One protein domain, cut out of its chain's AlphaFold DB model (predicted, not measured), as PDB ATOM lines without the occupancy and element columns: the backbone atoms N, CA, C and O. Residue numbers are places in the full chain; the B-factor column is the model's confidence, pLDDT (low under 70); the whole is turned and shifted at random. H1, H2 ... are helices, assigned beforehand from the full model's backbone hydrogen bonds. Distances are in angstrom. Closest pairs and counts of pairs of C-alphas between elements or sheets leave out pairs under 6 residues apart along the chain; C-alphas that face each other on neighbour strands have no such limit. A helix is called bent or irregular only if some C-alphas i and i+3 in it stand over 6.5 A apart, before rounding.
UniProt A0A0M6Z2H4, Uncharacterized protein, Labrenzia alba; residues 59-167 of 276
ATOM      1  N   SER A  59      23.893  14.034   4.188       81.62
ATOM      2  CA  SER A  59      25.235  13.536   3.900       81.62
ATOM      3  C   SER A  59      26.183  13.761   5.070       81.62
ATOM      4  O   SER A  59      26.890  12.826   5.420       81.62
ATOM      5  N   ASP A  60      26.148  14.933   5.717       85.56
ATOM      6  CA  ASP A  60      27.000  15.203   6.886       85.56
ATOM      7  C   ASP A  60      26.660  14.248   8.030       85.56
ATOM      8  O   ASP A  60      27.549  13.655   8.634       85.56
ATOM      9  N   PHE A  61      25.361  14.040   8.276       89.62
ATOM     10  CA  PHE A  61      24.898  13.059   9.255       89.62
ATOM     11  C   PHE A  61      25.376  11.646   8.932       89.62
ATOM     12  O   PHE A  61      25.888  10.958   9.811       89.62
ATOM     13  N   GLN A  62      25.217  11.208   7.681       88.06
ATOM     14  CA  GLN A  62      25.608   9.858   7.291       88.06
ATOM     15  C   GLN A  62      27.122   9.661   7.412       88.06
ATOM     16  O   GLN A  62      27.555   8.605   7.862       88.06
ATOM     17  N   ALA A  63      27.907  10.686   7.072       91.38
ATOM     18  CA  ALA A  63      29.355  10.676   7.215       91.38
ATOM     19  C   ALA A  63      29.783  10.583   8.689       91.38
ATOM     20  O   ALA A  63      30.633   9.754   9.014       91.38
ATOM     21  N   GLU A  64      29.179  11.366   9.599       94.25
ATOM     22  CA  GLU A  64      29.461  11.246  11.039       94.25
ATOM     23  C   GLU A  64      29.056   9.858  11.561       94.25
ATOM     24  O   GLU A  64      29.823   9.200  12.264       94.25
ATOM     25  N   TYR A  65      27.873   9.379  11.175       93.44
ATOM     26  CA  TYR A  65      27.353   8.079  11.591       93.44
ATOM     27  C   TYR A  65      28.261   6.920  11.162       93.44
ATOM     28  O   TYR A  65      28.567   6.030  11.965       93.44
ATOM     29  N   GLU A  66      28.716   6.933   9.909       95.75
ATOM     30  CA  GLU A  66      29.648   5.948   9.363       95.75
ATOM     31  C   GLU A  66      31.011   6.026  10.057       95.75
ATOM     32  O   GLU A  66      31.545   4.994  10.472       95.75
ATOM     33  N   ALA A  67      31.543   7.236  10.264       97.31
ATOM     34  CA  ALA A  67      32.807   7.439  10.964       97.31
ATOM     35  C   ALA A  67      32.755   6.889  12.398       97.31
ATOM     36  O   ALA A  67      33.619   6.105  12.791       97.31
ATOM     37  N   ILE A  68      31.713   7.222  13.165       96.44
ATOM     38  CA  ILE A  68      31.546   6.740  14.543       96.44
ATOM     39  C   ILE A  68      31.370   5.223  14.585       96.44
ATOM     40  O   ILE A  68      31.975   4.560  15.432       96.44
ATOM     41  N   THR A  69      30.580   4.657  13.673       96.75
ATOM     42  CA  THR A  69      30.383   3.203  13.588       96.75
ATOM     43  C   THR A  69      31.702   2.492  13.289       96.75
ATOM     44  O   THR A  69      32.066   1.559  14.005       96.75
ATOM     45  N   THR A  70      32.469   3.000  12.321       97.38
ATOM     46  CA  THR A  70      33.793   2.475  11.958       97.38
ATOM     47  C   THR A  70      34.771   2.560  13.130       97.38
ATOM     48  O   THR A  70      35.461   1.587  13.443       97.38
ATOM     49  N   CYS A  71      34.811   3.696  13.839       96.38
ATOM     50  CA  CYS A  71      35.637   3.844  15.037       96.38
ATOM     51  C   CYS A  71      35.260   2.813  16.107       96.38
ATOM     52  O   CYS A  71      36.140   2.146  16.646       96.38
ATOM     53  N   LEU A  72      33.969   2.632  16.395       97.00
ATOM     54  CA  LEU A  72      33.502   1.661  17.388       97.00
ATOM     55  C   LEU A  72      33.828   0.212  17.000       97.00
ATOM     56  O   LEU A  72      34.164  -0.590  17.871       97.00
ATOM     57  N   GLU A  73      33.767  -0.137  15.717       95.94
ATOM     58  CA  GLU A  73      34.201  -1.450  15.225       95.94
ATOM     59  C   GLU A  73      35.707  -1.661  15.414       95.94
ATOM     60  O   GLU A  73      36.120  -2.692  15.949       95.94
ATOM     61  N   GLY A  74      36.522  -0.660  15.074       94.94
ATOM     62  CA  GLY A  74      37.962  -0.684  15.334       94.94
ATOM     63  C   GLY A  74      38.280  -0.853  16.823       94.94
ATOM     64  O   GLY A  74      39.100  -1.694  17.197       94.94
ATOM     65  N   LEU A  75      37.572  -0.128  17.692       94.00
ATOM     66  CA  LEU A  75      37.733  -0.232  19.144       94.00
ATOM     67  C   LEU A  75      37.359  -1.620  19.673       94.00
ATOM     68  O   LEU A  75      38.090  -2.174  20.492       94.00
ATOM     69  N   LYS A  76      36.287  -2.237  19.160       91.56
ATOM     70  CA  LYS A  76      35.932  -3.625  19.502       91.56
ATOM     71  C   LYS A  76      37.043  -4.608  19.144       91.56
ATOM     72  O   LYS A  76      37.290  -5.530  19.916       91.56
ATOM     73  N   ILE A  77      37.728  -4.418  18.014       90.31
ATOM     74  CA  ILE A  77      38.878  -5.252  17.629       90.31
ATOM     75  C   ILE A  77      40.038  -5.044  18.607       90.31
ATOM     76  O   ILE A  77      40.619  -6.023  19.077       90.31
ATOM     77  N   VAL A  78      40.344  -3.791  18.964       88.88
ATOM     78  CA  VAL A  78      41.407  -3.459  19.926       88.88
ATOM     79  C   VAL A  78      41.132  -4.097  21.287       88.88
ATOM     80  O   VAL A  78      41.985  -4.825  21.784       88.88
ATOM     81  N   PHE A  79      39.940  -3.922  21.864       86.69
ATOM     82  CA  PHE A  79      39.569  -4.577  23.129       86.69
ATOM     83  C   PHE A  79      39.474  -6.099  23.002       86.69
ATOM     84  O   PHE A  79      39.842  -6.833  23.919       86.69
ATOM     85  N   GLY A  80      39.042  -6.587  21.839       83.50
ATOM     86  CA  GLY A  80      39.084  -7.994  21.459       83.50
ATOM     87  C   GLY A  80      40.483  -8.592  21.601       83.50
ATOM     88  O   GLY A  80      40.646  -9.660  22.183       83.50
ATOM     89  N   ALA A  81      41.502  -7.890  21.112       81.69
ATOM     90  CA  ALA A  81      42.894  -8.330  21.160       81.69
ATOM     91  C   ALA A  81      43.586  -8.027  22.501       81.69
ATOM     92  O   ALA A  81      44.473  -8.767  22.926       81.69
ATOM     93  N   ALA A  82      43.181  -6.946  23.167       80.06
ATOM     94  CA  ALA A  82      43.818  -6.412  24.363       80.06
ATOM     95  C   ALA A  82      43.116  -6.813  25.668       80.06
ATOM     96  O   ALA A  82      43.367  -6.192  26.688       80.06
ATOM     97  N   LEU A  83      42.233  -7.812  25.698       77.31
ATOM     98  CA  LEU A  83      41.671  -8.307  26.960       77.31
ATOM     99  C   LEU A  83      41.980  -9.799  27.141       77.31
ATOM    100  O   LEU A  83      41.684 -10.595  26.244       77.31
ATOM    101  N   PRO A  84      42.542 -10.215  28.297       69.88
ATOM    102  CA  PRO A  84      42.864 -11.617  28.590       69.88
ATOM    103  C   PRO A  84      41.685 -12.591  28.398       69.88
ATOM    104  O   PRO A  84      41.863 -13.757  28.023       69.88
ATOM    105  N   ASP A  85      40.462 -12.113  28.593       71.50
ATOM    106  CA  ASP A  85      39.258 -12.939  28.501       71.50
ATOM    107  C   ASP A  85      38.948 -13.393  27.066       71.50
ATOM    108  O   ASP A  85      38.399 -14.479  26.869       71.50
ATOM    109  N   ASN A  86      39.413 -12.652  26.057       67.81
ATOM    110  CA  ASN A  86      39.110 -12.902  24.644       67.81
ATOM    111  C   ASN A  86      40.046 -13.917  23.960       67.81
ATOM    112  O   ASN A  86      39.823 -14.314  22.813       67.81
ATOM    113  N   PHE A  87      41.080 -14.406  24.649       68.56
ATOM    114  CA  PHE A  87      41.945 -15.459  24.111       68.56
ATOM    115  C   PHE A  87      41.178 -16.793  24.006       68.56
ATOM    116  O   PHE A  87      40.684 -17.316  25.009       68.56
ATOM    117  N   LYS A  88      41.131 -17.377  22.797       65.62
ATOM    118  CA  LYS A  88      40.322 -18.568  22.444       65.62
ATOM    119  C   LYS A  88      40.566 -19.811  23.321       65.62
ATOM    120  O   LYS A  88      39.657 -20.616  23.483       65.62
ATOM    121  N   ASN A  89      41.753 -19.963  23.913       67.62
ATOM    122  CA  ASN A  89      42.085 -21.095  24.788       67.62
ATOM    123  C   ASN A  89      41.728 -20.799  26.251       67.62
ATOM    124  O   ASN A  89      42.538 -20.231  26.983       67.62
ATOM    125  N   LYS A  90      40.521 -21.185  26.682       58.31
ATOM    126  CA  LYS A  90      40.039 -20.976  28.063       58.31
ATOM    127  C   LYS A  90      40.828 -21.765  29.119       58.31
ATOM    128  O   LYS A  90      40.962 -21.279  30.236       58.31
ATOM    129  N   ASP A  91      41.456 -22.882  28.748       62.38
ATOM    130  CA  ASP A  91      42.156 -23.783  29.684       62.38
ATOM    131  C   ASP A  91      43.540 -23.288  30.147       62.38
ATOM    132  O   ASP A  91      44.233 -23.957  30.910       62.38
ATOM    133  N   LYS A  92      43.966 -22.101  29.701       64.69
ATOM    134  CA  LYS A  92      45.313 -21.560  29.935       64.69
ATOM    135  C   LYS A  92      45.292 -20.158  30.544       64.69
ATOM    136  O   LYS A  92      46.001 -19.263  30.093       64.69
ATOM    137  N   ALA A  93      44.483 -19.953  31.584       62.75
ATOM    138  CA  ALA A  93      44.388 -18.670  32.293       62.75
ATOM    139  C   ALA A  93      45.763 -18.102  32.708       62.75
ATOM    140  O   ALA A  93      46.028 -16.918  32.510       62.75
ATOM    141  N   LYS A  94      46.675 -18.962  33.185       66.56
ATOM    142  CA  LYS A  94      48.043 -18.570  33.563       66.56
ATOM    143  C   LYS A  94      48.901 -18.133  32.369       66.56
ATOM    144  O   LYS A  94      49.651 -17.168  32.487       66.56
ATOM    145  N   ASP A  95      48.759 -18.785  31.212       73.38
ATOM    146  CA  ASP A  95      49.507 -18.406  30.002       73.38
ATOM    147  C   ASP A  95      49.009 -17.054  29.462       73.38
ATOM    148  O   ASP A  95      49.806 -16.238  29.005       73.38
ATOM    149  N   LYS A  96      47.702 -16.777  29.569       73.25
ATOM    150  CA  LYS A  96      47.098 -15.496  29.164       73.25
ATOM    151  C   LYS A  96      47.602 -14.331  30.009       73.25
ATOM    152  O   LYS A  96      47.994 -13.302  29.465       73.25
ATOM    153  N   GLU A  97      47.619 -14.496  31.331       79.06
ATOM    154  CA  GLU A  97      48.131 -13.472  32.244       79.06
ATOM    155  C   GLU A  97      49.622 -13.201  31.998       79.06
ATOM    156  O   GLU A  97      50.065 -12.052  32.017       79.06
ATOM    157  N   HIS A  98      50.397 -14.249  31.701       83.44
ATOM    158  CA  HIS A  98      51.809 -14.112  31.361       83.44
ATOM    159  C   HIS A  98      52.024 -13.333  30.054       83.44
ATOM    160  O   HIS A  98      52.820 -12.393  30.026       83.44
ATOM    161  N   VAL A  99      51.287 -13.669  28.986       82.88
ATOM    162  CA  VAL A  99      51.336 -12.942  27.703       82.88
ATOM    163  C   VAL A  99      50.941 -11.477  27.891       82.88
ATOM    164  O   VAL A  99      51.651 -10.587  27.424       82.88
ATOM    165  N   TRP A 100      49.865 -11.218  28.637       84.56
ATOM    166  CA  TRP A 100      49.413  -9.870  28.974       84.56
ATOM    167  C   TRP A 100      50.484  -9.060  29.705       84.56
ATOM    168  O   TRP A 100      50.809  -7.939  29.313       84.56
ATOM    169  N   ARG A 101      51.083  -9.647  30.747       87.44
ATOM    170  CA  ARG A 101      52.138  -9.013  31.543       87.44
ATOM    171  C   ARG A 101      53.372  -8.699  30.698       87.44
ATOM    172  O   ARG A 101      53.950  -7.625  30.852       87.44
ATOM    173  N   ASN A 102      53.753  -9.602  29.794       89.62
ATOM    174  CA  ASN A 102      54.881  -9.397  28.886       89.62
ATOM    175  C   ASN A 102      54.607  -8.278  27.879       89.62
ATOM    176  O   ASN A 102      55.469  -7.422  27.689       89.62
ATOM    177  N   MET A 103      53.415  -8.261  27.276       87.88
ATOM    178  CA  MET A 103      53.004  -7.205  26.353       87.88
ATOM    179  C   MET A 103      52.989  -5.846  27.054       87.88
ATOM    180  O   MET A 103      53.633  -4.919  26.572       87.88
ATOM    181  N   LYS A 104      52.341  -5.751  28.225       91.06
ATOM    182  CA  LYS A 104      52.335  -4.535  29.045       91.06
ATOM    183  C   LYS A 104      53.756  -4.042  29.310       91.06
ATOM    184  O   LYS A 104      54.069  -2.902  28.998       91.06
ATOM    185  N   ARG A 105      54.630  -4.918  29.823       93.38
ATOM    186  CA  ARG A 105      56.023  -4.569  30.134       93.38
ATOM    187  C   ARG A 105      56.762  -4.028  28.911       93.38
ATOM    188  O   ARG A 105      57.419  -3.003  29.021       93.38
ATOM    189  N   TYR A 106      56.665  -4.717  27.773       93.75
ATOM    190  CA  TYR A 106      57.377  -4.325  26.557       93.75
ATOM    191  C   TYR A 106      56.866  -2.994  25.996       93.75
ATOM    192  O   TYR A 106      57.660  -2.143  25.606       93.75
ATOM    193  N   VAL A 107      55.547  -2.791  25.979       92.06
ATOM    194  CA  VAL A 107      54.957  -1.532  25.511       92.06
ATOM    195  C   VAL A 107      55.324  -0.386  26.452       92.06
ATOM    196  O   VAL A 107      55.817   0.631  25.977       92.06
ATOM    197  N   ASP A 108      55.181  -0.561  27.768       93.25
ATOM    198  CA  ASP A 108      55.558   0.452  28.766       93.25
ATOM    199  C   ASP A 108      57.041   0.844  28.649       93.25
ATOM    200  O   ASP A 108      57.388   2.022  28.715       93.25
ATOM    201  N   GLU A 109      57.926  -0.130  28.414       92.94
ATOM    202  CA  GLU A 109      59.344   0.131  28.158       92.94
ATOM    203  C   GLU A 109      59.547   1.007  26.914       92.94
ATOM    204  O   GLU A 109      60.321   1.964  26.956       92.94
ATOM    205  N   LYS A 110      58.821   0.742  25.820       91.81
ATOM    206  CA  LYS A 110      58.894   1.572  24.607       91.81
ATOM    207  C   LYS A 110      58.353   2.982  24.816       91.81
ATOM    208  O   LYS A 110      58.964   3.919  24.311       91.81
ATOM    209  N   PHE A 111      57.279   3.150  25.586       89.06
ATOM    210  CA  PHE A 111      56.777   4.478  25.950       89.06
ATOM    211  C   PHE A 111      57.835   5.294  26.705       89.06
ATOM    212  O   PHE A 111      58.103   6.427  26.322       89.06
ATOM    213  N   ARG A 112      58.518   4.703  27.693       87.56
ATOM    214  CA  ARG A 112      59.595   5.373  28.456       87.56
ATOM    215  C   ARG A 112      60.832   5.699  27.626       87.56
ATOM    216  O   ARG A 112      61.514   6.687  27.872       87.56
ATOM    217  N   VAL A 113      61.171   4.851  26.655       85.94
ATOM    218  CA  VAL A 113      62.278   5.145  25.731       85.94
ATOM    219  C   VAL A 113      61.924   6.337  24.839       85.94
ATOM    220  O   VAL A 113      62.775   7.199  24.630       85.94
ATOM    221  N   ASN A 114      60.679   6.404  24.364       79.81
ATOM    222  CA  ASN A 114      60.205   7.471  23.486       79.81
ATOM    223  C   ASN A 114      59.925   8.792  24.222       79.81
ATOM    224  O   ASN A 114      60.050   9.844  23.610       79.81
ATOM    225  N   GLU A 115      59.619   8.761  25.521       73.94
ATOM    226  CA  GLU A 115      59.478   9.952  26.380       73.94
ATOM    227  C   GLU A 115      60.659  10.922  26.228       73.94
ATOM    228  O   GLU A 115      60.498  12.134  26.125       73.94
ATOM    229  N   LYS A 116      61.874  10.372  26.121       64.56
ATOM    230  CA  LYS A 116      63.123  11.138  26.011       64.56
ATOM    231  C   LYS A 116      63.249  11.953  24.717       64.56
ATOM    232  O   LYS A 116      64.235  12.669  24.569       64.56
ATOM    233  N   LEU A 117      62.306  11.814  23.785       62.06
ATOM    234  CA  LEU A 117      62.271  12.534  22.512       62.06
ATOM    235  C   LEU A 117      61.425  13.815  22.566       62.06
ATOM    236  O   LEU A 117      61.527  14.620  21.645       62.06
ATOM    237  N   HIS A 118      60.613  14.015  23.609       66.00
ATOM    238  CA  HIS A 118      59.707  15.161  23.716       66.00
ATOM    239  C   HIS A 118      60.311  16.276  24.581       66.00
ATOM    240  O   HIS A 118      60.593  16.086  25.768       66.00
ATOM    241  N   GLU A 119      60.501  17.463  23.999       71.44
ATOM    242  CA  GLU A 119      60.836  18.663  24.770       71.44
ATOM    243  C   GLU A 119      59.624  19.083  25.615       71.44
ATOM    244  O   GLU A 119      58.487  19.024  25.171       71.44
ATOM    245  N   ARG A 120      59.832  19.496  26.871       75.62
ATOM    246  CA  ARG A 120      58.738  19.825  27.814       75.62
ATOM    247  C   ARG A 120      58.171  21.233  27.598       75.62
ATOM    248  O   ARG A 120      57.944  21.957  28.566       75.62
ATOM    249  N   SER A 121      58.036  21.654  26.348       74.31
ATOM    250  CA  SER A 121      57.619  23.008  25.985       74.31
ATOM    251  C   SER A 121      56.102  23.131  25.842       74.31
ATOM    252  O   SER A 121      55.565  24.199  26.137       74.31
ATOM    253  N   GLU A 122      55.400  22.054  25.471       84.75
ATOM    254  CA  GLU A 122      53.953  22.079  25.246       84.75
ATOM    255  C   GLU A 122      53.156  21.223  26.245       84.75
ATOM    256  O   GLU A 122      53.633  20.242  26.822       84.75
ATOM    257  N   ALA A 123      51.881  21.579  26.439       84.56
ATOM    258  CA  ALA A 123      50.971  20.845  27.321       84.56
ATOM    259  C   ALA A 123      50.769  19.383  26.878       84.56
ATOM    260  O   ALA A 123      50.599  18.501  27.720       84.56
ATOM    261  N   LEU A 124      50.815  19.120  25.568       84.12
ATOM    262  CA  LEU A 124      50.728  17.765  25.023       84.12
ATOM    263  C   LEU A 124      51.950  16.923  25.398       84.12
ATOM    264  O   LEU A 124      51.775  15.776  25.805       84.12
ATOM    265  N   ASP A 125      53.155  17.494  25.361       82.06
ATOM    266  CA  ASP A 125      54.376  16.787  25.761       82.06
ATOM    267  C   ASP A 125      54.345  16.423  27.248       82.06
ATOM    268  O   ASP A 125      54.713  15.315  27.634       82.06
ATOM    269  N   LEU A 126      53.821  17.311  28.101       84.25
ATOM    270  CA  LEU A 126      53.615  17.006  29.520       84.25
ATOM    271  C   LEU A 126      52.632  15.842  29.725       84.25
ATOM    272  O   LEU A 126      52.872  14.981  30.572       84.25
ATOM    273  N   ILE A 127      51.543  15.785  28.952       85.44
ATOM    274  CA  ILE A 127      50.579  14.676  29.007       85.44
ATOM    275  C   ILE A 127      51.238  13.368  28.556       85.44
ATOM    276  O   ILE A 127      51.104  12.356  29.243       85.44
ATOM    277  N   LEU A 128      51.965  13.379  27.436       84.69
ATOM    278  CA  LEU A 128      52.644  12.194  26.906       84.69
ATOM    279  C   LEU A 128      53.723  11.670  27.861       84.69
ATOM    280  O   LEU A 128      53.812  10.459  28.069       84.69
ATOM    281  N   ASN A 129      54.470  12.565  28.509       84.38
ATOM    282  CA  ASN A 129      55.473  12.182  29.499       84.38
ATOM    283  C   ASN A 129      54.830  11.551  30.743       84.38
ATOM    284  O   ASN A 129      55.235  10.473  31.171       84.38
ATOM    285  N   ASN A 130      53.733  12.128  31.245       86.12
ATOM    286  CA  ASN A 130      52.973  11.529  32.347       86.12
ATOM    287  C   ASN A 130      52.417  10.137  31.990       86.12
ATOM    288  O   ASN A 130      52.387   9.240  32.834       86.12
ATOM    289  N   ILE A 131      51.983   9.934  30.739       87.88
ATOM    290  CA  ILE A 131      51.531   8.624  30.247       87.88
ATOM    291  C   ILE A 131      52.681   7.604  30.294       87.88
ATOM    292  O   ILE A 131      52.469   6.469  30.731       87.88
ATOM    293  N   ALA A 132      53.889   7.992  29.878       87.94
ATOM    294  CA  ALA A 132      55.068   7.127  29.916       87.94
ATOM    295  C   ALA A 132      55.494   6.761  31.353       87.94
ATOM    296  O   ALA A 132      55.819   5.596  31.618       87.94
ATOM    297  N   ASP A 133      55.408   7.716  32.282       85.00
ATOM    298  CA  ASP A 133      55.748   7.532  33.696       85.00
ATOM    299  C   ASP A 133      54.790   6.569  34.416       85.00
ATOM    300  O   ASP A 133      55.219   5.616  35.078       85.00
ATOM    301  N   ILE A 134      53.478   6.783  34.261       86.38
ATOM    302  CA  ILE A 134      52.429   6.029  34.971       86.38
ATOM    303  C   ILE A 134      52.267   4.608  34.401       86.38
ATOM    304  O   ILE A 134      51.909   3.672  35.123       86.38
ATOM    305  N   GLY A 135      52.559   4.428  33.112       89.88
ATOM    306  CA  GLY A 135      52.427   3.164  32.393       89.88
ATOM    307  C   GLY A 135      51.601   3.356  31.129       89.88
ATOM    308  O   GLY A 135      50.363   3.368  31.179       89.88
ATOM    309  N   GLY A 136      52.299   3.495  30.002       89.81
ATOM    310  CA  GLY A 136      51.707   3.851  28.717       89.81
ATOM    311  C   GLY A 136      50.637   2.871  28.264       89.81
ATOM    312  O   GLY A 136      49.549   3.280  27.879       89.81
ATOM    313  N   PHE A 137      50.874   1.571  28.418       90.25
ATOM    314  CA  PHE A 137      49.949   0.540  27.972       90.25
ATOM    315  C   PHE A 137      48.602   0.585  28.710       90.25
ATOM    316  O   PHE A 137      47.543   0.609  28.082       90.25
ATOM    317  N   SER A 138      48.625   0.616  30.048       87.56
ATOM    318  CA  SER A 138      47.393   0.672  30.848       87.56
ATOM    319  C   SER A 138      46.660   1.999  30.661       87.56
ATOM    320  O   SER A 138      45.435   2.003  30.554       87.56
ATOM    321  N   THR A 139      47.394   3.109  30.569       90.31
ATOM    322  CA  THR A 139      46.798   4.433  30.368       90.31
ATOM    323  C   THR A 139      46.164   4.553  28.986       90.31
ATOM    324  O   THR A 139      45.014   4.974  28.888       90.31
ATOM    325  N   SER A 140      46.842   4.096  27.925       90.62
ATOM    326  CA  SER A 140      46.268   4.042  26.577       90.62
ATOM    327  C   SER A 140      44.976   3.234  26.558       90.62
ATOM    328  O   SER A 140      43.979   3.731  26.048       90.62
ATOM    329  N   LEU A 141      44.944   2.049  27.178       89.88
ATOM    330  CA  LEU A 141      43.736   1.223  27.224       89.88
ATOM    331  C   LEU A 141      42.564   1.929  27.928       89.88
ATOM    332  O   LEU A 141      41.435   1.878  27.442       89.88
ATOM    333  N   MET A 142      42.825   2.616  29.045       88.69
ATOM    334  CA  MET A 142      41.800   3.375  29.774       88.69
ATOM    335  C   MET A 142      41.291   4.572  28.963       88.69
ATOM    336  O   MET A 142      40.083   4.798  28.899       88.69
ATOM    337  N   THR A 143      42.180   5.304  28.286       90.69
ATOM    338  CA  THR A 143      41.793   6.401  27.386       90.69
ATOM    339  C   THR A 143      40.973   5.885  26.207       90.69
ATOM    340  O   THR A 143      39.947   6.467  25.863       90.69
ATOM    341  N   THR A 144      41.365   4.753  25.622       92.06
ATOM    342  CA  THR A 144      40.602   4.071  24.572       92.06
ATOM    343  C   THR A 144      39.210   3.659  25.067       92.06
ATOM    344  O   THR A 144      38.242   3.763  24.315       92.06
ATOM    345  N   PHE A 145      39.071   3.251  26.332       90.44
ATOM    346  CA  PHE A 145      37.780   2.861  26.915       90.44
ATOM    347  C   PHE A 145      36.871   4.072  27.151       90.44
ATOM    348  O   PHE A 145      35.678   4.038  26.840       90.44
ATOM    349  N   ALA A 146      37.443   5.177  27.636       92.06
ATOM    350  CA  ALA A 146      36.732   6.446  27.750       92.06
ATOM    351  C   ALA A 146      36.263   6.951  26.373       92.06
ATOM    352  O   ALA A 146      35.110   7.359  26.230       92.06
ATOM    353  N   LEU A 147      37.118   6.844  25.347       94.31
ATOM    354  CA  LEU A 147      36.761   7.170  23.967       94.31
ATOM    355  C   LEU A 147      35.620   6.284  23.451       94.31
ATOM    356  O   LEU A 147      34.666   6.812  22.882       94.31
ATOM    357  N   GLN A 148      35.669   4.966  23.684       94.44
ATOM    358  CA  GLN A 148      34.575   4.060  23.320       94.44
ATOM    359  C   GLN A 148      33.260   4.503  23.964       94.44
ATOM    360  O   GLN A 148      32.256   4.628  23.271       94.44
ATOM    361  N   THR A 149      33.274   4.792  25.265       91.56
ATOM    362  CA  THR A 149      32.081   5.224  26.007       91.56
ATOM    363  C   THR A 149      31.492   6.511  25.418       91.56
ATOM    364  O   THR A 149      30.278   6.613  25.225       91.56
ATOM    365  N   ALA A 150      32.341   7.489  25.084       92.38
ATOM    366  CA  ALA A 150      31.914   8.736  24.454       92.38
ATOM    367  C   ALA A 150      31.318   8.505  23.053       92.38
ATOM    368  O   ALA A 150      30.256   9.042  22.734       92.38
ATOM    369  N   LEU A 151      31.956   7.661  22.236       95.69
ATOM    370  CA  LEU A 151      31.470   7.305  20.902       95.69
ATOM    371  C   LEU A 151      30.164   6.502  20.950       95.69
ATOM    372  O   LEU A 151      29.294   6.725  20.116       95.69
ATOM    373  N   GLU A 152      29.978   5.605  21.920       94.56
ATOM    374  CA  GLU A 152      28.721   4.867  22.115       94.56
ATOM    375  C   GLU A 152      27.577   5.801  22.516       94.56
ATOM    376  O   GLU A 152      26.470   5.692  21.980       94.56
ATOM    377  N   ALA A 153      27.845   6.750  23.419       88.31
ATOM    378  CA  ALA A 153      26.878   7.775  23.791       88.31
ATOM    379  C   ALA A 153      26.472   8.615  22.572       88.31
ATOM    380  O   ALA A 153      25.277   8.813  22.332       88.31
ATOM    381  N   ARG A 154      27.450   9.032  21.759       93.00
ATOM    382  CA  ARG A 154      27.184   9.784  20.535       93.00
ATOM    383  C   ARG A 154      26.451   8.949  19.487       93.00
ATOM    384  O   ARG A 154      25.460   9.417  18.938       93.00
ATOM    385  N   LYS A 155      26.840   7.691  19.264       94.19
ATOM    386  CA  LYS A 155      26.124   6.786  18.351       94.19
ATOM    387  C   LYS A 155      24.664   6.631  18.765       94.19
ATOM    388  O   LYS A 155      23.786   6.695  17.916       94.19
ATOM    389  N   LYS A 156      24.381   6.472  20.061       91.00
ATOM    390  CA  LYS A 156      23.004   6.390  20.569       91.00
ATOM    391  C   LYS A 156      22.209   7.667  20.277       91.00
ATOM    392  O   LYS A 156      21.024   7.591  19.954       91.00
ATOM    393  N   GLU A 157      22.845   8.831  20.390       84.81
ATOM    394  CA  GLU A 157      22.242  10.101  19.987       84.81
ATOM    395  C   GLU A 157      21.943  10.122  18.482       84.81
ATOM    396  O   GLU A 157      20.819  10.442  18.093       84.81
ATOM    397  N   LEU A 158      22.896   9.707  17.643       88.00
ATOM    398  CA  LEU A 158      22.695   9.628  16.199       88.00
ATOM    399  C   LEU A 158      21.616   8.606  15.812       88.00
ATOM    400  O   LEU A 158      20.794   8.917  14.964       88.00
ATOM    401  N   ASP A 159      21.533   7.445  16.471       88.06
ATOM    402  CA  ASP A 159      20.467   6.447  16.265       88.06
ATOM    403  C   ASP A 159      19.082   7.057  16.569       88.06
ATOM    404  O   ASP A 159      18.083   6.782  15.896       88.06
ATOM    405  N   HIS A 160      18.996   7.895  17.610       83.25
ATOM    406  CA  HIS A 160      17.774   8.632  17.928       83.25
ATOM    407  C   HIS A 160      17.465   9.692  16.869       83.25
ATOM    408  O   HIS A 160      16.305   9.813  16.467       83.25
ATOM    409  N   GLN A 161      18.473  10.436  16.409       81.69
ATOM    410  CA  GLN A 161      18.320  11.417  15.336       81.69
ATOM    411  C   GLN A 161      17.933  10.741  14.016       81.69
ATOM    412  O   GLN A 161      17.049  11.234  13.335       81.69
ATOM    413  N   GLU A 162      18.487   9.584  13.660       83.81
ATOM    414  CA  GLU A 162      18.132   8.863  12.435       83.81
ATOM    415  C   GLU A 162      16.650   8.482  12.424       83.81
ATOM    416  O   GLU A 162      15.902   8.844  11.511       83.81
ATOM    417  N   LYS A 163      16.205   7.817  13.499       80.88
ATOM    418  CA  LYS A 163      14.823   7.349  13.661       80.88
ATOM    419  C   LYS A 163      13.819   8.485  13.660       80.88
ATOM    420  O   LYS A 163      12.733   8.340  13.109       80.88
ATOM    421  N   ARG A 164      14.160   9.579  14.337       71.25
ATOM    422  CA  ARG A 164      13.253  10.706  14.511       71.25
ATOM    423  C   ARG A 164      13.307  11.625  13.295       71.25
ATOM    424  O   ARG A 164      12.265  11.996  12.786       71.25
ATOM    425  N   PHE A 165      14.492  11.967  12.810       67.56
ATOM    426  CA  PHE A 165      14.724  13.089  11.898       67.56
ATOM    427  C   PHE A 165      15.043  12.682  10.456       67.56
ATOM    428  O   PHE A 165      14.541  13.317   9.529       67.56
ATOM    429  N   TRP A 166      15.845  11.635  10.235       69.31
ATOM    430  CA  TRP A 166      16.360  11.306   8.893       69.31
ATOM    431  C   TRP A 166      15.550  10.273   8.108       69.31
ATOM    432  O   TRP A 166      15.726  10.170   6.886       69.31
ATOM    433  N   ASN A 167      14.643   9.561   8.779       66.88
ATOM    434  CA  ASN A 167      13.724   8.590   8.172       66.88
ATOM    435  C   ASN A 167      12.395   9.195   7.682       66.88
ATOM    436  O   ASN A 167      11.526   8.471   7.203       66.88
TER     437      ASN A 167
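This is residues 59 to 167 of the 276 residues of an uncharacterized protein of Labrenzia alba (UniProt A0A0M6Z2H4). Look for a flat T: the long helix H4 is the stem, and its first residues meet H2, the crossbar, beyond H2's middle. H1 crosses H4 as a narrow X on one side of the stem, and the short H3 folds back on the last part of H2 as a helical hairpin, leaving the space between H1 and H2 open. The printed part has 109 residues with four named helices, H1, H2, H3 and H4 in chain order, and no named strand; the class is all helix. The whole is loose, with a radius of gyration of the C-alphas of 18.4 A, and spans 51 by 49 by 16 A.

Begin with H4, residues 136 to 166, the longest helix. Residues 144 to 158 of H4 touch residues 65 to 75 of H1, which is residues 59 to 81; the closest C-alphas, of Ile 68 and Leu 151, are 6.4 A apart. These two run opposite ways at a tilt of 35.4 degrees, only just steep. Residues 136 to 138 of H4, its first three, touch residues 104 to 111 of H2, which is residues 93 to 115. Their closest C-alphas, of Asp 108 and Gly 136, are 5.1 A apart, and the lines are about perpendicular at 83 degrees. Next look at H3, residues 123 to 134: its residues 128 to 133 touch residues 108 to 115 of H2, closest at the C-alphas of Phe 111 and Ala 132, 5.1 A apart. H2 and H3 form a helical hairpin, opposite ways at a steep tilt of 39 degrees. H3 and H4 are close but not clearly touching, with the C-alphas of Ile 131 and Thr 139 closest at 6.3 A. H1 is apart from both H2 and H3. The helix packing is mostly crossed, with no touching pair at a shallow tilt. In H1, H2, H3 and H4 every O i to N i+4 pair is within hydrogen-bond range.

Find C-alpha 136 at (51.707, 3.851, 28.717); from there H4 runs 41.2 A to C-alpha 166 at (16.360, 11.306, 8.893). H4 is neither bent nor irregular, but only just: C-alphas 163 and 166 are 6.4 A apart. H1 starts at C-alpha 59, (25.235, 13.536, 3.900), and covers 33.0 A to C-alpha 81. H2 covers 32.9 A from C-alpha 93 to C-alpha 115, and H3 covers 16.7 A from C-alpha 123 to C-alpha 134.

The two C-alphas farthest apart, of Lys 116 and Asn 167, are 52.6 A apart. The printed part has no cut. The link from H1 to H2 is long, with 11 residues, that from H2 to H3 is short, with 7, and that from H3 to H4 is tight, with 1. The mean pLDDT of the printed part is 84.4; look for values under 70 at residue 84, residues 86 to 94, residues 116 to 118 and residues 165 to 167.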